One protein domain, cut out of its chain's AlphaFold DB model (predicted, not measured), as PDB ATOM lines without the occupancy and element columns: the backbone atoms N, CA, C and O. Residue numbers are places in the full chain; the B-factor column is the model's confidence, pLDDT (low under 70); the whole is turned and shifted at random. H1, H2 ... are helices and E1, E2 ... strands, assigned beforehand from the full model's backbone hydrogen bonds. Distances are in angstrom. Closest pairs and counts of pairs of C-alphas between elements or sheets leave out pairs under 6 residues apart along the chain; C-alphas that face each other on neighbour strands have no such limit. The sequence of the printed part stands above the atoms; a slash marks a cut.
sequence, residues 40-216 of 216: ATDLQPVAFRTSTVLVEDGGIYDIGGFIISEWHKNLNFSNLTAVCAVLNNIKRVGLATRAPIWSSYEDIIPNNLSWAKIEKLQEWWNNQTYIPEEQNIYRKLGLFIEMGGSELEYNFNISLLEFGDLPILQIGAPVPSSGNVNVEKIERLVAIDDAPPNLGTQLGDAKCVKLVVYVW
ATOM      1  N   ALA A  40       3.989 -21.583   1.875       54.31
ATOM      2  CA  ALA A  40       3.330 -22.261   3.004       54.31
ATOM      3  C   ALA A  40       2.738 -21.270   4.031       54.31
ATOM      4  O   ALA A  40       1.845 -21.610   4.804       54.31
ATOM      5  N   THR A  41       3.208 -20.018   4.020       60.00
ATOM      6  CA  THR A  41       2.827 -18.981   4.992       60.00
ATOM      7  C   THR A  41       1.387 -18.518   4.884       60.00
ATOM      8  O   THR A  41       0.867 -18.044   5.884       60.00
ATOM      9  N   ASP A  42       0.752 -18.638   3.718       75.75
ATOM     10  CA  ASP A  42      -0.629 -18.175   3.532       75.75
ATOM     11  C   ASP A  42      -1.629 -19.302   3.817       75.75
ATOM     12  O   ASP A  42      -2.701 -19.071   4.374       75.75
ATOM     13  N   LEU A  43      -1.243 -20.547   3.524       88.31
ATOM     14  CA  LEU A  43      -2.086 -21.724   3.723       88.31
ATOM     15  C   LEU A  43      -2.264 -22.063   5.210       88.31
ATOM     16  O   LEU A  43      -3.378 -22.363   5.640       88.31
ATOM     17  N   GLN A  44      -1.201 -21.971   6.019       89.19
ATOM     18  CA  GLN A  44      -1.259 -22.360   7.431       89.19
ATOM     19  C   GLN A  44      -2.205 -21.452   8.247       89.19
ATOM     20  O   GLN A  44      -3.055 -21.986   8.969       89.19
ATOM     21  N   PRO A  45      -2.156 -20.108   8.132       90.06
ATOM     22  CA  PRO A  45      -3.124 -19.227   8.780       90.06
ATOM     23  C   PRO A  45      -4.553 -19.451   8.291       90.06
ATOM     24  O   PRO A  45      -5.479 -19.380   9.100       90.06
ATOM     25  N   VAL A  46      -4.756 -19.747   7.002       92.38
ATOM     26  CA  VAL A  46      -6.089 -20.045   6.454       92.38
ATOM     27  C   VAL A  46      -6.633 -21.342   7.049       92.38
ATOM     28  O   VAL A  46      -7.747 -21.341   7.573       92.38
ATOM     29  N   ALA A  47      -5.850 -22.423   7.059       93.44
ATOM     30  CA  ALA A  47      -6.239 -23.693   7.671       93.44
ATOM     31  C   ALA A  47      -6.527 -23.534   9.174       93.44
ATOM     32  O   ALA A  47      -7.549 -24.017   9.669       93.44
ATOM     33  N   PHE A  48      -5.677 -22.797   9.896       94.25
ATOM     34  CA  PHE A  48      -5.851 -22.538  11.326       94.25
ATOM     35  C   PHE A  48      -7.109 -21.713  11.611       94.25
ATOM     36  O   PHE A  48      -7.887 -22.065  12.500       94.25
ATOM     37  N   ARG A  49      -7.348 -20.641  10.846       94.19
ATOM     38  CA  ARG A  49      -8.541 -19.799  10.982       94.19
ATOM     39  C   ARG A  49      -9.802 -20.600  10.690       94.19
ATOM     40  O   ARG A  49     -10.739 -20.534  11.475       94.19
ATOM     41  N   THR A  50      -9.818 -21.376   9.609       95.25
ATOM     42  CA  THR A  50     -10.967 -22.214   9.240       95.25
ATOM     43  C   THR A  50     -11.248 -23.258  10.314       95.25
ATOM     44  O   THR A  50     -12.381 -23.373  10.773       95.25
ATOM     45  N   SER A  51     -10.214 -23.947  10.807       96.06
ATOM     46  CA  SER A  51     -10.339 -24.857  11.949       96.06
ATOM     47  C   SER A  51     -10.878 -24.151  13.194       96.06
ATOM     48  O   SER A  51     -11.680 -24.727  13.918       96.06
ATOM     49  N   THR A  52     -10.433 -22.928  13.466       95.25
ATOM     50  CA  THR A  52     -10.828 -22.181  14.663       95.25
ATOM     51  C   THR A  52     -12.271 -21.718  14.582       95.25
ATOM     52  O   THR A  52     -13.036 -21.962  15.506       95.25
ATOM     53  N   VAL A  53     -12.672 -21.147  13.450       94.94
ATOM     54  CA  VAL A  53     -14.053 -20.728  13.199       94.94
ATOM     55  C   VAL A  53     -15.010 -21.915  13.300       94.94
ATOM     56  O   VAL A  53     -16.057 -21.803  13.922       94.94
ATOM     57  N   LEU A  54     -14.656 -23.083  12.764       96.00
ATOM     58  CA  LEU A  54     -15.535 -24.248  12.870       96.00
ATOM     59  C   LEU A  54     -15.719 -24.722  14.317       96.00
ATOM     60  O   LEU A  54     -16.812 -25.149  14.669       96.00
ATOM     61  N   VAL A  55     -14.678 -24.651  15.147       95.56
ATOM     62  CA  VAL A  55     -14.661 -25.301  16.467       95.56
ATOM     63  C   VAL A  55     -15.023 -24.375  17.625       95.56
ATOM     64  O   VAL A  55     -15.528 -24.832  18.650       95.56
ATOM     65  N   GLU A  56     -14.745 -23.085  17.488       93.81
ATOM     66  CA  GLU A  56     -14.910 -22.096  18.556       93.81
ATOM     67  C   GLU A  56     -16.059 -21.122  18.276       93.81
ATOM     68  O   GLU A  56     -16.548 -20.481  19.200       93.81
ATOM     69  N   ASP A  57     -16.522 -21.030  17.026       92.81
ATOM     70  CA  ASP A  57     -17.626 -20.158  16.633       92.81
ATOM     71  C   ASP A  57     -18.930 -20.964  16.506       92.81
ATOM     72  O   ASP A  57     -18.962 -22.090  15.997       92.81
ATOM     73  N   GLY A  58     -20.039 -20.373  16.950       91.19
ATOM     74  CA  GLY A  58     -21.378 -20.911  16.725       91.19
ATOM     75  C   GLY A  58     -21.931 -20.588  15.334       91.19
ATOM     76  O   GLY A  58     -22.941 -21.164  14.932       91.19
ATOM     77  N   GLY A  59     -21.280 -19.696  14.593       92.06
ATOM     78  CA  GLY A  59     -21.769 -19.109  13.355       92.06
ATOM     79  C   GLY A  59     -22.584 -17.841  13.605       92.06
ATOM     80  O   GLY A  59     -23.040 -17.569  14.713       92.06
ATOM     81  N   ILE A  60     -22.774 -17.066  12.539       91.19
ATOM     82  CA  ILE A  60     -23.486 -15.785  12.564       91.19
ATOM     83  C   ILE A  60     -24.623 -15.859  11.553       91.19
ATOM     84  O   ILE A  60     -24.385 -15.981  10.345       91.19
ATOM     85  N   TYR A  61     -25.848 -15.754  12.056       91.94
ATOM     86  CA  TYR A  61     -27.075 -15.693  11.276       91.94
ATOM     87  C   TYR A  61     -27.854 -14.428  11.625       91.94
ATOM     88  O   TYR A  61     -28.180 -14.208  12.789       91.94
ATOM     89  N   ASP A  62     -28.122 -13.604  10.615       91.38
ATOM     90  CA  ASP A  62     -28.809 -12.318  10.750       91.38
ATOM     91  C   ASP A  62     -30.275 -12.443  10.329       91.38
ATOM     92  O   ASP A  62     -30.586 -12.701   9.164       91.38
ATOM     93  N   ILE A  63     -31.187 -12.244  11.276       87.94
ATOM     94  CA  ILE A  63     -32.623 -12.179  11.012       87.94
ATOM     95  C   ILE A  63     -33.118 -10.789  11.383       87.94
ATOM     96  O   ILE A  63     -33.381 -10.510  12.549       87.94
ATOM     97  N   GLY A  64     -33.284  -9.914  10.391       85.38
ATOM     98  CA  GLY A  64     -33.877  -8.594  10.612       85.38
ATOM     99  C   GLY A  64     -33.100  -7.732  11.615       85.38
ATOM    100  O   GLY A  64     -33.724  -6.992  12.373       85.38
ATOM    101  N   GLY A  65     -31.768  -7.849  11.643       84.69
ATOM    102  CA  GLY A  65     -30.888  -7.118  12.558       84.69
ATOM    103  C   GLY A  65     -30.590  -7.845  13.872       84.69
ATOM    104  O   GLY A  65     -29.802  -7.339  14.669       84.69
ATOM    105  N   PHE A  66     -31.181  -9.020  14.107       85.31
ATOM    106  CA  PHE A  66     -30.857  -9.875  15.248       85.31
ATOM    107  C   PHE A  66     -29.822 -10.927  14.852       85.31
ATOM    108  O   PHE A  66     -30.033 -11.681  13.902       85.31
ATOM    109  N   ILE A  67     -28.729 -11.005  15.613       86.81
ATOM    110  CA  ILE A  67     -27.665 -11.990  15.410       86.81
ATOM    111  C   ILE A  67     -27.926 -13.206  16.297       86.81
ATOM    112  O   ILE A  67     -28.071 -13.078  17.512       86.81
ATOM    113  N   ILE A  68     -27.962 -14.393  15.690       88.69
ATOM    114  CA  ILE A  68     -28.055 -15.670  16.405       88.69
ATOM    115  C   ILE A  68     -27.059 -16.699  15.851       88.69
ATOM    116  O   ILE A  68     -26.639 -16.626  14.697       88.69
ATOM    117  N   SER A  69     -26.722 -17.704  16.661       88.75
ATOM    118  CA  SER A  69     -25.797 -18.795  16.305       88.75
ATOM    119  C   SER A  69     -26.484 -20.029  15.698       88.75
ATOM    120  O   SER A  69     -25.853 -21.037  15.371       88.75
ATOM    121  N   GLU A  70     -27.804 -19.978  15.524       89.00
ATOM    122  CA  GLU A  70     -28.637 -21.109  15.100       89.00
ATOM    123  C   GLU A  70     -28.891 -21.118  13.585       89.00
ATOM    124  O   GLU A  70     -29.997 -21.394  13.122       89.00
ATOM    125  N   TRP A  71     -27.846 -20.845  12.799       91.50
ATOM    126  CA  TRP A  71     -27.910 -20.753  11.333       91.50
ATOM    127  C   TRP A  71     -28.494 -22.006  10.654       91.50
ATOM    128  O   TRP A  71     -29.066 -21.922   9.571       91.50
ATOM    129  N   HIS A  72     -28.376 -23.169  11.298       91.75
ATOM    130  CA  HIS A  72     -28.779 -24.466  10.762       91.75
ATOM    131  C   HIS A  72     -30.300 -24.726  10.802       91.75
ATOM    132  O   HIS A  72     -30.795 -25.530  10.013       91.75
ATOM    133  N   LYS A  73     -31.060 -24.063  11.693       89.69
ATOM    134  CA  LYS A  73     -32.467 -24.427  11.985       89.69
ATOM    135  C   LYS A  73     -33.426 -24.199  10.818       89.69
ATOM    136  O   LYS A  73     -34.363 -24.969  10.637       89.69
ATOM    137  N   ASN A  74     -33.184 -23.160  10.023       85.62
ATOM    138  CA  ASN A  74     -34.067 -22.760   8.924       85.62
ATOM    139  C   ASN A  74     -33.604 -23.292   7.558       85.62
ATOM    140  O   ASN A  74     -34.159 -22.911   6.527       85.62
ATOM    141  N   LEU A  75     -32.585 -24.158   7.528       88.94
ATOM    142  CA  LEU A  75     -32.066 -24.728   6.291       88.94
ATOM    143  C   LEU A  75     -32.855 -25.972   5.886       88.94
ATOM    144  O   LEU A  75     -32.760 -27.031   6.514       88.94
ATOM    145  N   ASN A  76     -33.608 -25.840   4.795       88.19
ATOM    146  CA  ASN A  76     -34.357 -26.935   4.196       88.19
ATOM    147  C   ASN A  76     -34.060 -27.084   2.698       88.19
ATOM    148  O   ASN A  76     -34.781 -26.534   1.863       88.19
ATOM    149  N   PHE A  77     -33.046 -27.883   2.361       87.25
ATOM    150  CA  PHE A  77     -32.573 -28.095   0.987       87.25
ATOM    151  C   PHE A  77     -33.600 -28.766   0.058       87.25
ATOM    152  O   PHE A  77     -33.392 -28.784  -1.151       87.25
ATOM    153  N   SER A  78     -34.760 -29.207   0.567       87.44
ATOM    154  CA  SER A  78     -35.880 -29.652  -0.275       87.44
ATOM    155  C   SER A  78     -36.544 -28.511  -1.061       87.44
ATOM    156  O   SER A  78     -37.225 -28.766  -2.052       87.44
ATOM    157  N   ASN A  79     -36.399 -27.256  -0.616       88.06
ATOM    158  CA  ASN A  79     -36.935 -26.069  -1.284       88.06
ATOM    159  C   ASN A  79     -35.809 -25.063  -1.563       88.06
ATOM    160  O   ASN A  79     -35.534 -24.168  -0.761       88.06
ATOM    161  N   LEU A  80     -35.174 -25.209  -2.727       80.62
ATOM    162  CA  LEU A  80     -33.983 -24.447  -3.115       80.62
ATOM    163  C   LEU A  80     -34.199 -22.926  -3.097       80.62
ATOM    164  O   LEU A  80     -33.336 -22.188  -2.625       80.62
ATOM    165  N   THR A  81     -35.361 -22.437  -3.543       83.50
ATOM    166  CA  THR A  81     -35.657 -20.994  -3.560       83.50
ATOM    167  C   THR A  81     -35.727 -20.417  -2.147       83.50
ATOM    168  O   THR A  81     -35.166 -19.354  -1.884       83.50
ATOM    169  N   ALA A  82     -36.376 -21.128  -1.222       85.75
ATOM    170  CA  ALA A  82     -36.459 -20.703   0.174       85.75
ATOM    171  C   ALA A  82     -35.087 -20.755   0.863       85.75
ATOM    172  O   ALA A  82     -34.734 -19.846   1.613       85.75
ATOM    173  N   VAL A  83     -34.286 -21.781   0.565       89.06
ATOM    174  CA  VAL A  83     -32.934 -21.940   1.121       89.06
ATOM    175  C   VAL A  83     -32.028 -20.802   0.711       89.06
ATOM    176  O   VAL A  83     -31.329 -20.272   1.566       89.06
ATOM    177  N   CYS A  84     -32.068 -20.374  -0.550       86.50
ATOM    178  CA  CYS A  84     -31.204 -19.289  -1.008       86.50
ATOM    179  C   CYS A  84     -31.466 -17.985  -0.236       86.50
ATOM    180  O   CYS A  84     -30.531 -17.265   0.115       86.50
ATOM    181  N   ALA A  85     -32.725 -17.694   0.102       87.00
ATOM    182  CA  ALA A  85     -33.055 -16.550   0.951       87.00
ATOM    183  C   ALA A  85     -32.479 -16.700   2.371       87.00
ATOM    184  O   ALA A  85     -31.955 -15.741   2.932       87.00
ATOM    185  N   VAL A  86     -32.517 -17.910   2.937       89.94
ATOM    186  CA  VAL A  86     -31.948 -18.205   4.262       89.94
ATOM    187  C   VAL A  86     -30.415 -18.144   4.247       89.94
ATOM    188  O   VAL A  86     -29.819 -17.584   5.163       89.94
ATOM    189  N   LEU A  87     -29.756 -18.653   3.208       91.94
ATOM    190  CA  LEU A  87     -28.294 -18.646   3.085       91.94
ATOM    191  C   LEU A  87     -27.706 -17.228   2.980       91.94
ATOM    192  O   LEU A  87     -26.586 -16.990   3.439       91.94
ATOM    193  N   ASN A  88     -28.460 -16.259   2.450       91.25
ATOM    194  CA  ASN A  88     -28.059 -14.842   2.437       91.25
ATOM    195  C   ASN A  88     -27.907 -14.240   3.842       91.25
ATOM    196  O   ASN A  88     -27.071 -13.354   4.074       91.25
ATOM    197  N   ASN A  89     -28.691 -14.748   4.785       92.69
ATOM    198  CA  ASN A  89     -28.675 -14.321   6.177       92.69
ATOM    199  C   ASN A  89     -27.523 -14.965   6.962       92.69
ATOM    200  O   ASN A  89     -27.125 -14.448   8.004       92.69
ATOM    201  N   ILE A  90     -26.934 -16.055   6.457       93.50
ATOM    202  CA  ILE A  90     -25.737 -16.660   7.048       93.50
ATOM    203  C   ILE A  90     -24.521 -15.816   6.670       93.50
ATOM    204  O   ILE A  90     -24.147 -15.718   5.497       93.50
ATOM    205  N   LYS A  91     -23.879 -15.212   7.668       91.81
ATOM    206  CA  LYS A  91     -22.651 -14.422   7.495       91.81
ATOM    207  C   LYS A  91     -21.399 -15.232   7.799       91.81
ATOM    208  O   LYS A  91     -20.362 -14.991   7.193       91.81
ATOM    209  N   ARG A  92     -21.501 -16.201   8.710       91.06
ATOM    210  CA  ARG A  92     -20.392 -17.075   9.100       91.06
ATOM    211  C   ARG A  92     -20.912 -18.436   9.526       91.06
ATOM    212  O   ARG A  92     -21.948 -18.522  10.181       91.06
ATOM    213  N   VAL A  93     -20.164 -19.478   9.187       94.00
ATOM    214  CA  VAL A  93     -20.474 -20.862   9.548       94.00
ATOM    215  C   VAL A  93     -19.557 -21.297  10.681       94.00
ATOM    216  O   VAL A  93     -18.344 -21.252  10.532       94.00
ATOM    217  N   GLY A  94     -20.145 -21.730  11.790       94.62
ATOM    218  CA  GLY A  94     -19.437 -22.307  12.930       94.62
ATOM    219  C   GLY A  94     -20.226 -23.492  13.482       94.62
ATOM    220  O   GLY A  94     -21.455 -23.516  13.361       94.62
ATOM    221  N   LEU A  95     -19.543 -24.503  14.017       95.94
ATOM    222  CA  LEU A  95     -20.161 -25.761  14.456       95.94
ATOM    223  C   LEU A  95     -20.320 -25.853  15.972       95.94
ATOM    224  O   LEU A  95     -21.012 -26.756  16.438       95.94
ATOM    225  N   ALA A  96     -19.734 -24.933  16.735       94.19
ATOM    226  CA  ALA A  96     -19.779 -24.988  18.187       94.19
ATOM    227  C   ALA A  96     -21.221 -24.877  18.716       94.19
ATOM    228  O   ALA A  96     -22.066 -24.155  18.163       94.19
ATOM    229  N   THR A  97     -21.523 -25.633  19.768       91.88
ATOM    230  CA  THR A  97     -22.837 -25.668  20.404       91.88
ATOM    231  C   THR A  97     -23.071 -24.391  21.200       91.88
ATOM    232  O   THR A  97     -22.142 -23.730  21.680       91.88
ATOM    233  N   ARG A  98     -24.344 -24.032  21.328       86.69
ATOM    234  CA  ARG A  98     -24.749 -22.909  22.163       86.69
ATOM    235  C   ARG A  98     -24.589 -23.312  23.628       86.69
ATOM    236  O   ARG A  98     -24.887 -24.445  23.997       86.69
ATOM    237  N   ALA A  99     -24.152 -22.382  24.464       83.12
ATOM    238  CA  ALA A  99     -24.167 -22.584  25.902       83.12
ATOM    239  C   ALA A  99     -25.617 -22.722  26.439       83.12
ATOM    240  O   ALA A  99     -26.585 -22.353  25.760       83.12
ATOM    241  N   PRO A 100     -25.802 -23.326  27.628       78.88
ATOM    242  CA  PRO A 100     -27.125 -23.693  28.130       78.88
ATOM    243  C   PRO A 100     -28.026 -22.479  28.381       78.88
ATOM    244  O   PRO A 100     -27.556 -21.368  28.543       78.88
ATOM    245  N   ILE A 101     -29.335 -22.704  28.513       68.62
ATOM    246  CA  ILE A 101     -30.411 -21.684  28.521       68.62
ATOM    247  C   ILE A 101     -30.198 -20.493  29.487       68.62
ATOM    248  O   ILE A 101     -30.771 -19.426  29.277       68.62
ATOM    249  N   TRP A 102     -29.390 -20.647  30.538       69.81
ATOM    250  CA  TRP A 102     -29.042 -19.570  31.473       69.81
ATOM    251  C   TRP A 102     -27.944 -18.614  30.963       69.81
ATOM    252  O   TRP A 102     -27.607 -17.656  31.655       69.81
ATOM    253  N   SER A 103     -27.401 -18.858  29.770       71.00
ATOM    254  CA  SER A 103     -26.388 -18.052  29.091       71.00
ATOM    255  C   SER A 103     -27.010 -17.142  28.016       71.00
ATOM    256  O   SER A 103     -28.159 -17.322  27.594       71.00
ATOM    257  N   SER A 104     -26.244 -16.164  27.530       68.25
ATOM    258  CA  SER A 104     -26.626 -15.328  26.387       68.25
ATOM    259  C   SER A 104     -26.879 -16.176  25.127       68.25
ATOM    260  O   SER A 104     -26.384 -17.295  24.987       68.25
ATOM    261  N   TYR A 105     -27.640 -15.633  24.173       61.19
ATOM    262  CA  TYR A 105     -27.830 -16.228  22.837       61.19
ATOM    263  C   TYR A 105     -26.530 -16.290  22.020       61.19
ATOM    264  O   TYR A 105     -26.440 -17.058  21.060       61.19
ATOM    265  N   GLU A 106     -25.538 -15.506  22.433       66.56
ATOM    266  CA  GLU A 106     -24.199 -15.438  21.848       66.56
ATOM    267  C   GLU A 106     -23.187 -16.339  22.562       66.56
ATOM    268  O   GLU A 106     -22.080 -16.512  22.065       66.56
ATOM    269  N   ASP A 107     -23.547 -16.928  23.707       81.56
ATOM    270  CA  ASP A 107     -22.611 -17.750  24.465       81.56
ATOM    271  C   ASP A 107     -22.462 -19.119  23.795       81.56
ATOM    272  O   ASP A 107     -23.439 -19.820  23.513       81.56
ATOM    273  N   ILE A 108     -21.210 -19.493  23.543       89.50
ATOM    274  CA  ILE A 108     -20.805 -20.690  22.811       89.50
ATOM    275  C   ILE A 108     -19.883 -21.526  23.694       89.50
ATOM    276  O   ILE A 108     -19.067 -20.984  24.441       89.50
ATOM    277  N   ILE A 109     -19.989 -22.852  23.591       90.25
ATOM    278  CA  ILE A 109     -19.043 -23.771  24.228       90.25
ATOM    279  C   ILE A 109     -17.982 -24.153  23.185       90.25
ATOM    280  O   ILE A 109     -18.268 -24.967  22.302       90.25
ATOM    281  N   PRO A 110     -16.762 -23.585  23.248       91.31
ATOM    282  CA  PRO A 110     -15.717 -23.908  22.286       91.31
ATOM    283  C   PRO A 110     -15.313 -25.380  22.407       91.31
ATOM    284  O   PRO A 110     -15.345 -25.960  23.493       91.31
ATOM    285  N   ASN A 111     -14.897 -25.979  21.293       92.50
ATOM    286  CA  ASN A 111     -14.530 -27.398  21.199       92.50
ATOM    287  C   ASN A 111     -15.666 -28.394  21.481       92.50
ATOM    288  O   ASN A 111     -15.391 -29.591  21.538       92.50
ATOM    289  N   ASN A 112     -16.918 -27.947  21.611       93.44
ATOM    290  CA  ASN A 112     -18.082 -28.824  21.687       93.44
ATOM    291  C   ASN A 112     -19.012 -28.538  20.506       93.44
ATOM    292  O   ASN A 112     -19.608 -27.468  20.436       93.44
ATOM    293  N   LEU A 113     -19.090 -29.450  19.542       94.56
ATOM    294  CA  LEU A 113     -19.784 -29.248  18.273       94.56
ATOM    295  C   LEU A 113     -21.226 -29.745  18.345       94.56
ATOM    296  O   LEU A 113     -21.490 -30.799  18.904       94.56
ATOM    297  N   SER A 114     -22.155 -29.039  17.712       93.81
ATOM    298  CA  SER A 114     -23.547 -29.481  17.606       93.81
ATOM    299  C   SER A 114     -23.731 -30.463  16.447       93.81
ATOM    300  O   SER A 114     -23.434 -30.126  15.295       93.81
ATOM    301  N   TRP A 115     -24.300 -31.640  16.728       93.12
ATOM    302  CA  TRP A 115     -24.633 -32.634  15.701       93.12
ATOM    303  C   TRP A 115     -25.511 -32.068  14.574       93.12
ATOM    304  O   TRP A 115     -25.197 -32.226  13.395       93.12
ATOM    305  N   ALA A 116     -26.551 -31.305  14.921       93.56
ATOM    306  CA  ALA A 116     -27.463 -30.712  13.941       93.56
ATOM    307  C   ALA A 116     -26.757 -29.738  12.977       93.56
ATOM    308  O   ALA A 116     -27.104 -29.657  11.797       93.56
ATOM    309  N   LYS A 117     -25.737 -29.009  13.452       94.75
ATOM    310  CA  LYS A 117     -24.919 -28.134  12.597       94.75
ATOM    311  C   LYS A 117     -24.032 -28.943  11.653       94.75
ATOM    312  O   LYS A 117     -23.885 -28.556  10.496       94.75
ATOM    313  N   ILE A 118     -23.475 -30.058  12.127       95.12
ATOM    314  CA  ILE A 118     -22.646 -30.968  11.323       95.12
ATOM    315  C   ILE A 118     -23.472 -31.567  10.178       95.12
ATOM    316  O   ILE A 118     -23.066 -31.467   9.019       95.12
ATOM    317  N   GLU A 119     -24.655 -32.110  10.474       94.38
ATOM    318  CA  GLU A 119     -25.552 -32.674   9.454       94.38
ATOM    319  C   GLU A 119     -25.945 -31.631   8.408       94.38
ATOM    320  O   GLU A 119     -25.865 -31.882   7.204       94.38
ATOM    321  N   LYS A 120     -26.314 -30.424   8.852       94.44
ATOM    322  CA  LYS A 120     -26.706 -29.343   7.943       94.44
ATOM    323  C   LYS A 120     -25.548 -28.812   7.112       94.44
ATOM    324  O   LYS A 120     -25.768 -28.417   5.968       94.44
ATOM    325  N   LEU A 121     -24.323 -28.843   7.633       95.50
ATOM    326  CA  LEU A 121     -23.133 -28.511   6.855       95.50
ATOM    327  C   LEU A 121     -22.870 -29.550   5.755       95.50
ATOM    328  O   LEU A 121     -22.583 -29.167   4.622       95.50
ATOM    329  N   GLN A 122     -23.017 -30.845   6.057       95.44
ATOM    330  CA  GLN A 122     -22.903 -31.912   5.055       95.44
ATOM    331  C   GLN A 122     -23.999 -31.794   3.989       95.44
ATOM    332  O   GLN A 122     -23.718 -31.903   2.797       95.44
ATOM    333  N   GLU A 123     -25.244 -31.543   4.403       94.06
ATOM    334  CA  GLU A 123     -26.375 -31.364   3.488       94.06
ATOM    335  C   GLU A 123     -26.153 -30.165   2.556       94.06
ATOM    336  O   GLU A 123     -26.361 -30.277   1.348       94.06
ATOM    337  N   TRP A 124     -25.655 -29.045   3.087       94.00
ATOM    338  CA  TRP A 124     -25.284 -27.879   2.285       94.00
ATOM    339  C   TRP A 124     -24.175 -28.212   1.285       94.00
ATOM    340  O   TRP A 124     -24.293 -27.870   0.108       94.00
ATOM    341  N   TRP A 125     -23.130 -28.925   1.710       94.62
ATOM    342  CA  TRP A 125     -22.052 -29.349   0.813       94.62
ATOM    343  C   TRP A 125     -22.562 -30.226  -0.336       94.62
ATOM    344  O   TRP A 125     -22.231 -29.992  -1.496       94.62
ATOM    345  N   ASN A 126     -23.445 -31.174  -0.034       93.69
ATOM    346  CA  ASN A 126     -24.009 -32.080  -1.033       93.69
ATOM    347  C   ASN A 126     -24.906 -31.362  -2.062       93.69
ATOM    348  O   ASN A 126     -25.114 -31.887  -3.152       93.69
ATOM    349  N   ASN A 127     -25.430 -30.176  -1.734       92.50
ATOM    350  CA  ASN A 127     -26.348 -29.413  -2.583       92.50
ATOM    351  C   ASN A 127     -25.709 -28.184  -3.257       92.50
ATOM    352  O   ASN A 127     -26.431 -27.398  -3.873       92.50
ATOM    353  N   GLN A 128     -24.385 -27.998  -3.186       88.12
ATOM    354  CA  GLN A 128     -23.739 -26.787  -3.723       88.12
ATOM    355  C   GLN A 128     -23.955 -26.555  -5.215       88.12
ATOM    356  O   GLN A 128     -24.015 -25.412  -5.647       88.12
ATOM    357  N   THR A 129     -24.147 -27.611  -6.004       87.56
ATOM    358  CA  THR A 129     -24.420 -27.488  -7.445       87.56
ATOM    359  C   THR A 129     -25.720 -26.746  -7.761       87.56
ATOM    360  O   THR A 129     -25.898 -26.283  -8.883       87.56
ATOM    361  N   TYR A 130     -26.641 -26.660  -6.799       86.75
ATOM    362  CA  TYR A 130     -27.946 -26.013  -6.951       86.75
ATOM    363  C   TYR A 130     -28.030 -24.653  -6.250       86.75
ATOM    364  O   TYR A 130     -29.086 -24.017  -6.266       86.75
ATOM    365  N   ILE A 131     -26.943 -24.225  -5.611       88.62
ATOM    366  CA  ILE A 131     -26.870 -23.010  -4.806       88.62
ATOM    367  C   ILE A 131     -26.052 -21.969  -5.585       88.62
ATOM    368  O   ILE A 131     -25.071 -22.328  -6.236       88.62
ATOM    369  N   PRO A 132     -26.445 -20.681  -5.568       89.38
ATOM    370  CA  PRO A 132     -25.644 -19.621  -6.167       89.38
ATOM    371  C   PRO A 132     -24.243 -19.566  -5.558       89.38
ATOM    372  O   PRO A 132     -24.082 -19.723  -4.350       89.38
ATOM    373  N   GLU A 133     -23.240 -19.256  -6.375       87.00
ATOM    374  CA  GLU A 133     -21.834 -19.277  -5.963       87.00
ATOM    375  C   GLU A 133     -21.546 -18.403  -4.730       87.00
ATOM    376  O   GLU A 133     -20.835 -18.831  -3.824       87.00
ATOM    377  N   GLU A 134     -22.186 -17.233  -4.628       86.38
ATOM    378  CA  GLU A 134     -22.109 -16.305  -3.482       86.38
ATOM    379  C   GLU A 134     -22.487 -16.950  -2.133       86.38
ATOM    380  O   GLU A 134     -22.129 -16.473  -1.050       86.38
ATOM    381  N   GLN A 135     -23.239 -18.044  -2.194       88.62
ATOM    382  CA  GLN A 135     -23.742 -18.803  -1.061       88.62
ATOM    383  C   GLN A 135     -23.048 -20.161  -0.919       88.62
ATOM    384  O   GLN A 135     -23.488 -20.990  -0.123       88.62
ATOM    385  N   ASN A 136     -21.959 -20.408  -1.643       91.00
ATOM    386  CA  ASN A 136     -21.169 -21.613  -1.450       91.00
ATOM    387  C   ASN A 136     -20.427 -21.576  -0.109       91.00
ATOM    388  O   ASN A 136     -20.012 -20.525   0.389       91.00
ATOM    389  N   ILE A 137     -20.226 -22.757   0.481       92.38
ATOM    390  CA  ILE A 137     -19.573 -22.892   1.794       92.38
ATOM    391  C   ILE A 137     -18.159 -22.313   1.765       92.38
ATOM    392  O   ILE A 137     -17.756 -21.685   2.740       92.38
ATOM    393  N   TYR A 138     -17.414 -22.474   0.665       91.25
ATOM    394  CA  TYR A 138     -16.036 -21.982   0.601       91.25
ATOM    395  C   TYR A 138     -15.974 -20.458   0.804       91.25
ATOM    396  O   TYR A 138     -15.150 -19.986   1.587       91.25
ATOM    397  N   ARG A 139     -16.917 -19.692   0.230       91.44
ATOM    398  CA  ARG A 139     -17.031 -18.243   0.469       91.44
ATOM    399  C   ARG A 139     -17.394 -17.937   1.913       91.44
ATOM    400  O   ARG A 139     -16.786 -17.071   2.535       91.44
ATOM    401  N   LYS A 140     -18.339 -18.687   2.484       91.50
ATOM    402  CA  LYS A 140     -18.781 -18.508   3.880       91.50
ATOM    403  C   LYS A 140     -17.710 -18.876   4.914       91.50
ATOM    404  O   LYS A 140     -17.763 -18.379   6.037       91.50
ATOM    405  N   LEU A 141     -16.734 -19.703   4.537       92.94
ATOM    406  CA  LEU A 141     -15.539 -20.024   5.325       92.94
ATOM    407  C   LEU A 141     -14.346 -19.095   5.019       92.94
ATOM    408  O   LEU A 141     -13.304 -19.181   5.675       92.94
ATOM    409  N   GLY A 142     -14.480 -18.191   4.044       90.69
ATOM    410  CA  GLY A 142     -13.407 -17.297   3.607       90.69
ATOM    411  C   GLY A 142     -12.244 -18.032   2.937       90.69
ATOM    412  O   GLY A 142     -11.093 -17.623   3.082       90.69
ATOM    413  N   LEU A 143     -12.517 -19.145   2.256       92.75
ATOM    414  CA  LEU A 143     -11.529 -19.976   1.561       92.75
ATOM    415  C   LEU A 143     -11.237 -19.436   0.152       92.75
ATOM    416  O   LEU A 143     -11.197 -20.182  -0.820       92.75
ATOM    417  N   PHE A 144     -11.001 -18.132   0.054       90.62
ATOM    418  CA  PHE A 144     -10.579 -17.458  -1.169       90.62
ATOM    419  C   PHE A 144      -9.692 -16.254  -0.832       90.62
ATOM    420  O   PHE A 144      -9.648 -15.795   0.314       90.62
ATOM    421  N   ILE A 145      -8.976 -15.750  -1.830       87.75
ATOM    422  CA  ILE A 145      -8.195 -14.516  -1.757       87.75
ATOM    423  C   ILE A 145      -8.455 -13.665  -2.997       87.75
ATOM    424  O   ILE A 145      -8.520 -14.176  -4.110       87.75
ATOM    425  N   GLU A 146      -8.587 -12.357  -2.813       86.69
ATOM    426  CA  GLU A 146      -8.693 -11.405  -3.915       86.69
ATOM    427  C   GLU A 146      -7.296 -10.906  -4.302       86.69
ATOM    428  O   GLU A 146      -6.610 -10.252  -3.513       86.69
ATOM    429  N   MET A 147      -6.865 -11.198  -5.529       80.62
ATOM    430  CA  MET A 147      -5.617 -10.693  -6.102       80.62
ATOM    431  C   MET A 147      -5.907  -9.963  -7.412       80.62
ATOM    432  O   MET A 147      -6.345 -10.556  -8.394       80.62
ATOM    433  N   GLY A 148      -5.663  -8.650  -7.441       80.25
ATOM    434  CA  GLY A 148      -5.804  -7.851  -8.665       80.25
ATOM    435  C   GLY A 148      -7.225  -7.820  -9.243       80.25
ATOM    436  O   GLY A 148      -7.381  -7.720 -10.456       80.25
ATOM    437  N   GLY A 149      -8.254  -7.935  -8.395       82.44
ATOM    438  CA  GLY A 149      -9.662  -7.973  -8.812       82.44
ATOM    439  C   GLY A 149     -10.138  -9.336  -9.326       82.44
ATOM    440  O   GLY A 149     -11.268  -9.437  -9.792       82.44
ATOM    441  N   SER A 150      -9.294 -10.370  -9.252       84.69
ATOM    442  CA  SER A 150      -9.680 -11.765  -9.478       84.69
ATOM    443  C   SER A 150      -9.649 -12.524  -8.157       84.69
ATOM    444  O   SER A 150      -8.725 -12.357  -7.359       84.69
ATOM    445  N   GLU A 151     -10.650 -13.363  -7.933       85.75
ATOM    446  CA  GLU A 151     -10.666 -14.262  -6.788       85.75
ATOM    447  C   GLU A 151      -9.937 -15.562  -7.123       85.75
ATOM    448  O   GLU A 151     -10.143 -16.161  -8.179       85.75
ATOM    449  N   LEU A 152      -9.076 -15.991  -6.206       87.19
ATOM    450  CA  LEU A 152      -8.437 -17.294  -6.225       87.19
ATOM    451  C   LEU A 152      -8.981 -18.114  -5.059       87.19
ATOM    452  O   LEU A 152      -8.838 -17.732  -3.896       87.19
ATOM    453  N   GLU A 153      -9.602 -19.239  -5.377       90.38
ATOM    454  CA  GLU A 153     -10.163 -20.157  -4.391       90.38
ATOM    455  C   GLU A 153      -9.086 -21.107  -3.872       90.38
ATOM    456  O   GLU A 153      -8.306 -21.664  -4.649       90.38
ATOM    457  N   TYR A 154      -9.060 -21.314  -2.556       91.62
ATOM    458  CA  TYR A 154      -8.255 -22.382  -1.981       91.62
ATOM    459  C   TYR A 154      -8.970 -23.709  -2.186       91.62
ATOM    460  O   TYR A 154     -10.171 -23.827  -1.920       91.62
ATOM    461  N   ASN A 155      -8.225 -24.742  -2.566       93.38
ATOM    462  CA  ASN A 155      -8.746 -26.087  -2.428       93.38
ATOM    463  C   ASN A 155      -8.660 -26.488  -0.960       93.38
ATOM    464  O   ASN A 155      -7.758 -26.088  -0.221       93.38
ATOM    465  N   PHE A 156      -9.621 -27.283  -0.516       95.25
ATOM    466  CA  PHE A 156      -9.679 -27.697   0.873       95.25
ATOM    467  C   PHE A 156     -10.275 -29.085   1.010       95.25
ATOM    468  O   PHE A 156     -11.020 -29.547   0.148       95.25
ATOM    469  N   ASN A 157      -9.977 -29.722   2.135       96.44
ATOM    470  CA  ASN A 157     -10.672 -30.901   2.620       96.44
ATOM    471  C   ASN A 157     -10.892 -30.727   4.117       96.44
ATOM    472  O   ASN A 157      -9.931 -30.616   4.876       96.44
ATOM    473  N   ILE A 158     -12.145 -30.677   4.547       96.94
ATOM    474  CA  ILE A 158     -12.495 -30.584   5.960       96.94
ATOM    475  C   ILE A 158     -13.248 -31.854   6.308       96.94
ATOM    476  O   ILE A 158     -14.295 -32.144   5.727       96.94
ATOM    477  N   SER A 159     -12.701 -32.600   7.259       96.06
ATOM    478  CA  SER A 159     -13.247 -33.880   7.678       96.06
ATOM    479  C   SER A 159     -13.376 -33.949   9.195       96.06
ATOM    480  O   SER A 159     -12.451 -33.580   9.917       96.06
ATOM    481  N   LEU A 160     -14.508 -34.450   9.690       94.38
ATOM    482  CA  LEU A 160     -14.625 -34.934  11.068       94.38
ATOM    483  C   LEU A 160     -14.458 -36.442  11.029       94.38
ATOM    484  O   LEU A 160     -15.221 -37.123  10.349       94.38
ATOM    485  N   LEU A 161     -13.460 -36.948  11.738       93.19
ATOM    486  CA  LEU A 161     -13.087 -38.353  11.743       93.19
ATOM    487  C   LEU A 161     -13.277 -38.935  13.139       93.19
ATOM    488  O   LEU A 161     -12.863 -38.337  14.137       93.19
ATOM    489  N   GLU A 162     -13.828 -40.137  13.220       89.94
ATOM    490  CA  GLU A 162     -13.662 -40.955  14.418       89.94
ATOM    491  C   GLU A 162     -12.181 -41.313  14.621       89.94
ATOM    492  O   GLU A 162     -11.362 -41.216  13.707       89.94
ATOM    493  N   PHE A 163     -11.810 -41.775  15.816       84.31
ATOM    494  CA  PHE A 163     -10.429 -42.195  16.088       84.31
ATOM    495  C   PHE A 163      -9.977 -43.403  15.245       84.31
ATOM    496  O   PHE A 163      -8.778 -43.630  15.120       84.31
ATOM    497  N   GLY A 164     -10.917 -44.143  14.643       80.56
ATOM    498  CA  GLY A 164     -10.656 -45.172  13.631       80.56
ATOM    499  C   GLY A 164     -10.592 -44.650  12.188       80.56
ATOM    500  O   GLY A 164     -10.690 -45.450  11.265       80.56
ATOM    501  N   ASP A 165     -10.492 -43.331  11.997       83.12
ATOM    502  CA  ASP A 165     -10.464 -42.626  10.706       83.12
ATOM    503  C   ASP A 165     -11.722 -42.814   9.831       83.12
ATOM    504  O   ASP A 165     -11.698 -42.577   8.622       83.12
ATOM    505  N   LEU A 166     -12.854 -43.183  10.440       86.81
ATOM    506  CA  LEU A 166     -14.151 -43.200   9.765       86.81
ATOM    507  C   LEU A 166     -14.690 -41.761   9.633       86.81
ATOM    508  O   LEU A 166     -14.827 -41.083  10.657       86.81
ATOM    509  N   PRO A 167     -15.007 -41.276   8.416       89.50
ATOM    510  CA  PRO A 167     -15.508 -39.923   8.228       89.50
ATOM    511  C   PRO A 167     -16.978 -39.795   8.628       89.50
ATOM    512  O   PRO A 167     -17.842 -40.551   8.191       89.50
ATOM    513  N   ILE A 168     -17.241 -38.785   9.446       90.69
ATOM    514  CA  ILE A 168     -18.556 -38.353   9.927       90.69
ATOM    515  C   ILE A 168     -19.064 -37.186   9.076       90.69
ATOM    516  O   ILE A 168     -20.221 -37.140   8.674       90.69
ATOM    517  N   LEU A 169     -18.165 -36.239   8.813       93.25
ATOM    518  CA  LEU A 169     -18.338 -35.107   7.912       93.25
ATOM    519  C   LEU A 169     -17.173 -35.162   6.941       93.25
ATOM    520  O   LEU A 169     -16.038 -35.354   7.380       93.25
ATOM    521  N   GLN A 170     -17.437 -34.950   5.660       95.12
ATOM    522  CA  GLN A 170     -16.395 -34.769   4.663       95.12
ATOM    523  C   GLN A 170     -16.875 -33.770   3.614       95.12
ATOM    524  O   GLN A 170     -17.801 -34.041   2.845       95.12
ATOM    525  N   ILE A 171     -16.233 -32.605   3.599       95.50
ATOM    526  CA  ILE A 171     -16.500 -31.525   2.650       95.50
ATOM    527  C   ILE A 171     -15.199 -31.095   1.969       95.50
ATOM    528  O   ILE A 171     -14.112 -31.219   2.535       95.50
ATOM    529  N   GLY A 172     -15.311 -30.563   0.758       93.69
ATOM    530  CA  GLY A 172     -14.172 -30.179  -0.068       93.69
ATOM    531  C   GLY A 172     -13.717 -31.268  -1.047       93.69
ATOM    532  O   GLY A 172     -14.397 -32.269  -1.281       93.69
ATOM    533  N   ALA A 173     -12.559 -31.033  -1.652       92.81
ATOM    534  CA  ALA A 173     -11.931 -31.894  -2.644       92.81
ATOM    535  C   ALA A 173     -11.112 -33.022  -1.979       92.81
ATOM    536  O   ALA A 173     -10.738 -32.919  -0.808       92.81
ATOM    537  N   PRO A 174     -10.809 -34.124  -2.687       92.00
ATOM    538  CA  PRO A 174      -9.861 -35.116  -2.191       92.00
ATOM    539  C   PRO A 174      -8.467 -34.497  -2.031       92.00
ATOM    540  O   PRO A 174      -8.014 -33.745  -2.895       92.00
ATOM    541  N   VAL A 175      -7.782 -34.839  -0.936       90.19
ATOM    542  CA  VAL A 175      -6.412 -34.375  -0.679       90.19
ATOM    543  C   VAL A 175      -5.492 -34.894  -1.795       90.19
ATOM    544  O   VAL A 175      -5.519 -36.096  -2.083       90.19
ATOM    545  N   PRO A 176      -4.688 -34.033  -2.442       89.94
ATOM    546  CA  PRO A 176      -3.825 -34.444  -3.538       89.94
ATOM    547  C   PRO A 176      -2.779 -35.452  -3.047       89.94
ATOM    548  O   PRO A 176      -2.014 -35.182  -2.126       89.94
ATOM    549  N   SER A 177      -2.744 -36.627  -3.675       83.31
ATOM    550  CA  SER A 177      -1.816 -37.721  -3.350       83.31
ATOM    551  C   SER A 177      -0.523 -37.692  -4.172       83.31
ATOM    552  O   SER A 177       0.425 -38.418  -3.872       83.31
ATOM    553  N   SER A 178      -0.471 -36.861  -5.215       71.50
ATOM    554  CA  SER A 178       0.669 -36.738  -6.120       71.50
ATOM    555  C   SER A 178       0.801 -35.313  -6.645       71.50
ATOM    556  O   SER A 178      -0.194 -34.715  -7.049       71.50
ATOM    557  N   GLY A 179       2.031 -34.804  -6.709       66.69
ATOM    558  CA  GLY A 179       2.341 -33.480  -7.247       66.69
ATOM    559  C   GLY A 179       3.109 -32.610  -6.258       66.69
ATOM    560  O   GLY A 179       3.150 -32.886  -5.064       66.69
ATOM    561  N   ASN A 180       3.732 -31.551  -6.771       73.19
ATOM    562  CA  ASN A 180       4.482 -30.577  -5.974       73.19
ATOM    563  C   ASN A 180       3.526 -29.488  -5.441       73.19
ATOM    564  O   ASN A 180       3.681 -28.305  -5.742       73.19
ATOM    565  N   VAL A 181       2.469 -29.921  -4.747       81.94
ATOM    566  CA  VAL A 181       1.435 -29.058  -4.161       81.94
ATOM    567  C   VAL A 181       1.698 -28.962  -2.663       81.94
ATOM    568  O   VAL A 181       1.815 -29.983  -1.990       81.94
ATOM    569  N   ASN A 182       1.806 -27.739  -2.146       85.62
ATOM    570  CA  ASN A 182       1.938 -27.522  -0.711       85.62
ATOM    571  C   ASN A 182       0.570 -27.718  -0.065       85.62
ATOM    572  O   ASN A 182      -0.381 -27.052  -0.456       85.62
ATOM    573  N   VAL A 183       0.482 -28.619   0.909       89.06
ATOM    574  CA  VAL A 183      -0.753 -28.899   1.643       89.06
ATOM    575  C   VAL A 183      -0.507 -28.602   3.110       89.06
ATOM    576  O   VAL A 183       0.390 -29.187   3.715       89.06
ATOM    577  N   GLU A 184      -1.330 -27.734   3.688       91.88
ATOM    578  CA  GLU A 184      -1.305 -27.455   5.121       91.88
ATOM    579  C   GLU A 184      -2.399 -28.231   5.836       91.88
ATOM    580  O   GLU A 184      -3.526 -28.321   5.348       91.88
ATOM    581  N   LYS A 185      -2.059 -28.791   7.000       93.56
ATOM    582  CA  LYS A 185      -2.934 -29.654   7.797       93.56
ATOM    583  C   LYS A 185      -3.058 -29.119   9.219       93.56
ATOM    584  O   LYS A 185      -2.056 -28.952   9.910       93.56
ATOM    585  N   ILE A 186      -4.291 -28.944   9.684       95.38
ATOM    586  CA  ILE A 186      -4.612 -28.645  11.083       95.38
ATOM    587  C   ILE A 186      -5.508 -29.746  11.640       95.38
ATOM    588  O   ILE A 186      -6.496 -30.125  11.015       95.38
ATOM    589  N   GLU A 187      -5.165 -30.249  12.826       95.06
ATOM    590  CA  GLU A 187      -5.946 -31.255  13.545       95.06
ATOM    591  C   GLU A 187      -6.366 -30.737  14.915       95.06
ATOM    592  O   GLU A 187      -5.573 -30.120  15.631       95.06
ATOM    593  N   ARG A 188      -7.616 -31.011  15.295       93.88
ATOM    594  CA  ARG A 188      -8.163 -30.685  16.613       93.88
ATOM    595  C   ARG A 188      -8.989 -31.836  17.164       93.88
ATOM    596  O   ARG A 188      -9.714 -32.498  16.426       93.88
ATOM    597  N   LEU A 189      -8.901 -32.042  18.473       93.31
ATOM    598  CA  LEU A 189      -9.811 -32.914  19.211       93.31
ATOM    599  C   LEU A 189     -11.017 -32.096  19.652       93.31
ATOM    600  O   LEU A 189     -10.854 -31.032  20.247       93.31
ATOM    601  N   VAL A 190     -12.209 -32.590  19.348       93.88
ATOM    602  CA  VAL A 190     -13.469 -31.898  19.625       93.88
ATOM    603  C   VAL A 190     -14.478 -32.872  20.216       93.88
ATOM    604  O   VAL A 190     -14.469 -34.060  19.890       93.88
ATOM    605  N   ALA A 191     -15.335 -32.378  21.099       92.88
ATOM    606  CA  ALA A 191     -16.516 -33.089  21.564       92.88
ATOM    607  C   ALA A 191     -17.683 -32.861  20.591       92.88
ATOM    608  O   ALA A 191     -17.727 -31.839  19.907       92.88
ATOM    609  N   ILE A 192     -18.613 -33.808  20.526       91.50
ATOM    610  CA  ILE A 192     -19.892 -33.659  19.835       91.50
ATOM    611  C   ILE A 192     -21.013 -33.758  20.866       91.50
ATOM    612  O   ILE A 192     -21.134 -34.756  21.580       91.50
ATOM    613  N   ASP A 193     -21.842 -32.728  20.875       88.56
ATOM    614  CA  ASP A 193     -23.085 -32.617  21.618       88.56
ATOM    615  C   ASP A 193     -24.239 -33.253  20.833       88.56
ATOM    616  O   ASP A 193     -24.298 -33.143  19.602       88.56
ATOM    617  N   ASP A 194     -25.151 -33.923  21.540       83.81
ATOM    618  CA  ASP A 194     -26.296 -34.649  20.964       83.81
ATOM    619  C   ASP A 194     -25.931 -35.650  19.845       83.81
ATOM    620  O   ASP A 194     -26.699 -35.897  18.912       83.81
ATOM    621  N   ALA A 195     -24.742 -36.251  19.922       82.25
ATOM    622  CA  ALA A 195     -24.294 -37.223  18.932       82.25
ATOM    623  C   ALA A 195     -25.166 -38.501  18.930       82.25
ATOM    624  O   ALA A 195     -25.528 -39.009  19.999       82.25
ATOM    625  N   PRO A 196     -25.416 -39.114  17.753       82.19
ATOM    626  CA  PRO A 196     -26.107 -40.393  17.648       82.19
ATOM    627  C   PRO A 196     -25.448 -41.460  18.535       82.19
ATOM    628  O   PRO A 196     -24.218 -41.480  18.662       82.19
ATOM    629  N   PRO A 197     -26.211 -42.404  19.114       73.12
ATOM    630  CA  PRO A 197     -25.695 -43.369  20.088       73.12
ATOM    631  C   PRO A 197     -24.524 -44.221  19.573       73.12
ATOM    632  O   PRO A 197     -23.645 -44.558  20.361       73.12
ATOM    633  N   ASN A 198     -24.424 -44.452  18.261       74.06
ATOM    634  CA  ASN A 198     -23.369 -45.271  17.647       74.06
ATOM    635  C   ASN A 198     -22.136 -44.485  17.161       74.06
ATOM    636  O   ASN A 198     -21.250 -45.090  16.571       74.06
ATOM    637  N   LEU A 199     -22.085 -43.165  17.367       76.06
ATOM    638  CA  LEU A 199     -21.032 -42.304  16.821       76.06
ATOM    639  C   LEU A 199     -19.929 -41.981  17.837       76.06
ATOM    640  O   LEU A 199     -20.236 -41.598  18.972       76.06
ATOM    641  N   GLY A 200     -18.673 -42.027  17.398       64.81
ATOM    642  CA  GLY A 200     -17.513 -41.508  18.119       64.81
ATOM    643  C   GLY A 200     -17.015 -42.395  19.260       64.81
ATOM    644  O   GLY A 200     -17.665 -43.341  19.703       64.81
ATOM    645  N   THR A 201     -15.824 -42.071  19.765       72.81
ATOM    646  CA  THR A 201     -15.285 -42.715  20.968       72.81
ATOM    647  C   THR A 201     -15.700 -41.903  22.185       72.81
ATOM    648  O   THR A 201     -15.485 -40.692  22.241       72.81
ATOM    649  N   GLN A 202     -16.314 -42.571  23.158       75.00
ATOM    650  CA  GLN A 202     -16.696 -41.943  24.411       75.00
ATOM    651  C   GLN A 202     -15.446 -41.700  25.266       75.00
ATOM    652  O   GLN A 202     -14.730 -42.641  25.613       75.00
ATOM    653  N   LEU A 203     -15.187 -40.438  25.602       69.50
ATOM    654  CA  LEU A 203     -14.133 -40.031  26.522       69.50
ATOM    655  C   LEU A 203     -14.787 -39.295  27.698       69.50
ATOM    656  O   LEU A 203     -15.141 -38.122  27.606       69.50
ATOM    657  N   GLY A 204     -14.988 -40.016  28.803       75.38
ATOM    658  CA  GLY A 204     -15.828 -39.540  29.905       75.38
ATOM    659  C   GLY A 204     -17.302 -39.485  29.493       75.38
ATOM    660  O   GLY A 204     -17.836 -40.466  28.977       75.38
ATOM    661  N   ASP A 205     -17.944 -38.336  29.690       71.81
ATOM    662  CA  ASP A 205     -19.357 -38.126  29.333       71.81
ATOM    663  C   ASP A 205     -19.545 -37.572  27.910       71.81
ATOM    664  O   ASP A 205     -20.670 -37.478  27.424       71.81
ATOM    665  N   ALA A 206     -18.451 -37.221  27.225       77.94
ATOM    666  CA  ALA A 206     -18.480 -36.626  25.894       77.94
ATOM    667  C   ALA A 206     -18.064 -37.629  24.812       77.94
ATOM    668  O   ALA A 206     -17.179 -38.467  25.003       77.94
ATOM    669  N   LYS A 207     -18.675 -37.512  23.633       86.25
ATOM    670  CA  LYS A 207     -18.239 -38.225  22.430       86.25
ATOM    671  C   LYS A 207     -17.220 -37.372  21.703       86.25
ATOM    672  O   LYS A 207     -17.541 -36.269  21.272       86.25
ATOM    673  N   CYS A 208     -15.995 -37.868  21.586       89.38
ATOM    674  CA  CYS A 208     -14.900 -37.122  20.984       89.38
ATOM    675  C   CYS A 208     -14.586 -37.623  19.577       89.38
ATOM    676  O   CYS A 208     -14.658 -38.822  19.288       89.38
ATOM    677  N   VAL A 209     -14.207 -36.684  18.716       92.25
ATOM    678  CA  VAL A 209     -13.787 -36.924  17.336       92.25
ATOM    679  C   VAL A 209     -12.614 -36.011  16.985       92.25
ATOM    680  O   VAL A 209     -12.273 -35.077  17.719       92.25
ATOM    681  N   LYS A 210     -11.986 -36.280  15.846       94.31
ATOM    682  CA  LYS A 210     -10.864 -35.516  15.307       94.31
ATOM    683  C   LYS A 210     -11.353 -34.662  14.139       94.31
ATOM    684  O   LYS A 210     -11.740 -35.198  13.104       94.31
ATOM    685  N   LEU A 211     -11.323 -33.340  14.282       95.81
ATOM    686  CA  LEU A 211     -11.460 -32.430  13.148       95.81
ATOM    687  C   LEU A 211     -10.118 -32.337  12.429       95.81
ATOM    688  O   LEU A 211      -9.101 -32.048  13.058       95.81
ATOM    689  N   VAL A 212     -10.130 -32.537  11.117       96.19
ATOM    690  CA  VAL A 212      -8.971 -32.389  10.240       96.19
ATOM    691  C   VAL A 212      -9.311 -31.397   9.136       96.19
ATOM    692  O   VAL A 212     -10.308 -31.560   8.435       96.19
ATOM    693  N   VAL A 213      -8.481 -30.371   8.982       96.31
ATOM    694  CA  VAL A 213      -8.602 -29.347   7.941       96.31
ATOM    695  C   VAL A 213      -7.343 -29.373   7.087       96.31
ATOM    696  O   VAL A 213      -6.251 -29.139   7.599       96.31
ATOM    697  N   TYR A 214      -7.512 -29.628   5.795       95.06
ATOM    698  CA  TYR A 214      -6.488 -29.492   4.769       95.06
ATOM    699  C   TYR A 214      -6.800 -28.297   3.872       95.06
ATOM    700  O   TYR A 214      -7.961 -28.111   3.498       95.06
ATOM    701  N   VAL A 215      -5.780 -27.526   3.497       93.56
ATOM    702  CA  VAL A 215      -5.885 -26.407   2.543       93.56
ATOM    703  C   VAL A 215      -4.674 -26.419   1.605       93.56
ATOM    704  O   VAL A 215      -3.557 -26.663   2.077       93.56
ATOM    705  N   TRP A 216      -4.887 -26.189   0.304       91.25
ATOM    706  CA  TRP A 216      -3.838 -26.143  -0.727       91.25
ATOM    707  C   TRP A 216      -4.196 -25.306  -1.960       91.25
ATOM    708  O   TRP A 216      -5.401 -25.068  -2.216       91.25
TER     709      TRP A 216
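AT A GLANCE: This is residues 40 to 216 of the 216 residues of an uncharacterized protein of Methanosarcinales archaeon (UniProt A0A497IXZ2). A strongly twisted sheet of seven strands, E4, E5 and E8 to E12, curls round the long helix H1, and H3 lies on its opposite face, beside E9. Away from it a small sheet, E2 E1 E3, with one end of H2 at it, makes a lesser part, and from the hairpin E6 and E7 residues 146 to 151 stick out. The printed part has 177 residues with four named helices and twelve named strands, in the order H1 E1 E2 H2 E3 E4 E5 H3 H4 E6 E7 E8 E9 E10 E11 E12, a mixed class of helices and strands. The large sheet is branched and mixed; the whole is compact, radius of gyration of the C-alphas 16.3 A, spanning 48 by 41 by 29 A.

IN THESE COORDINATES: Find C-alpha 40 at (3.330, -22.261, 3.004); from there H1 runs 24.0 A to residue 56. Go on to E1, residues 60 to 63, E2, 66 to 68, H2, 80 to 89 and 14.7 A long, E3, 90 to 92, E4, 96 to 98, and E5, 108 to 114. H3, 115 to 126, begins at (-24.633, -32.634, 15.701) and is 16.8 A long; then come H4, 137 to 140, E6, 144 to 147, E7, 150 to 153, E8, 156 to 161 and 15.6 A long, and E9, 167 to 172. E10, 184 to 193, measures 27.8 A and bends by 51 degrees at residue 189. After E11, 201 to 203, E12 runs 28.4 A from 206 to 215, ending at (-5.885, -26.407, 2.543).

HOW THE PARTS SIT: Look first at H1, on the branched sheet: C-alphas Gln 44 and Glu 184 of E10 are its closest pair with that strand, 5.6 A. E12 has E8 and E11 on one side, with N 157 to O 214 at 2.9 A and N 203 to O 206 at 2.9 A, and E10 on the other, N 186 to O 213 at 2.9 A; these pairs are antiparallel. E5 is parallel to E10, N 113 to O 191 at 2.8 A, and makes a hairpin with E4, N 97 to O 112 at 2.7 A. E9 makes a hairpin with E8, N 158 to O 171 at 2.9 A. H3 has a height over the sheet of 7.2 A; its C-alpha Trp 125 is 6.2 A from that of Ile 171 in E9, their closest pair. In the antiparallel sheet E2 E1 E3, N 61 and O 68 are 2.9 A apart, and N 60 and O 92 2.9 A. E2, H2 and E3 form a split strand-helix-strand unit, two strands running the same way with E1 between them; its crossover is right-handed. H2 only grazes this sheet with residues 86 to 89, and H4 with 137 to 140. E6 and E7 make a hairpin, N 145 to O 152 at 2.9 A, and E7 runs on into E8 at 26 degrees. In H3 each O i to N i+4 pair is within hydrogen-bond range, in H1 12 of 13 and in H2 4 of 6; H4 is too short for one.

THE WHOLE: The farthest C-alphas, Trp 102 and Gly 179, are 51.7 A apart. The printed part has no cut; the links E2 to H2 and E9 to E10 are long. Mean pLDDT of the printed part is 87.9, and it is under 70 at residues 40 to 41, 101 to 102, 104 to 106, 179, 200 and 203.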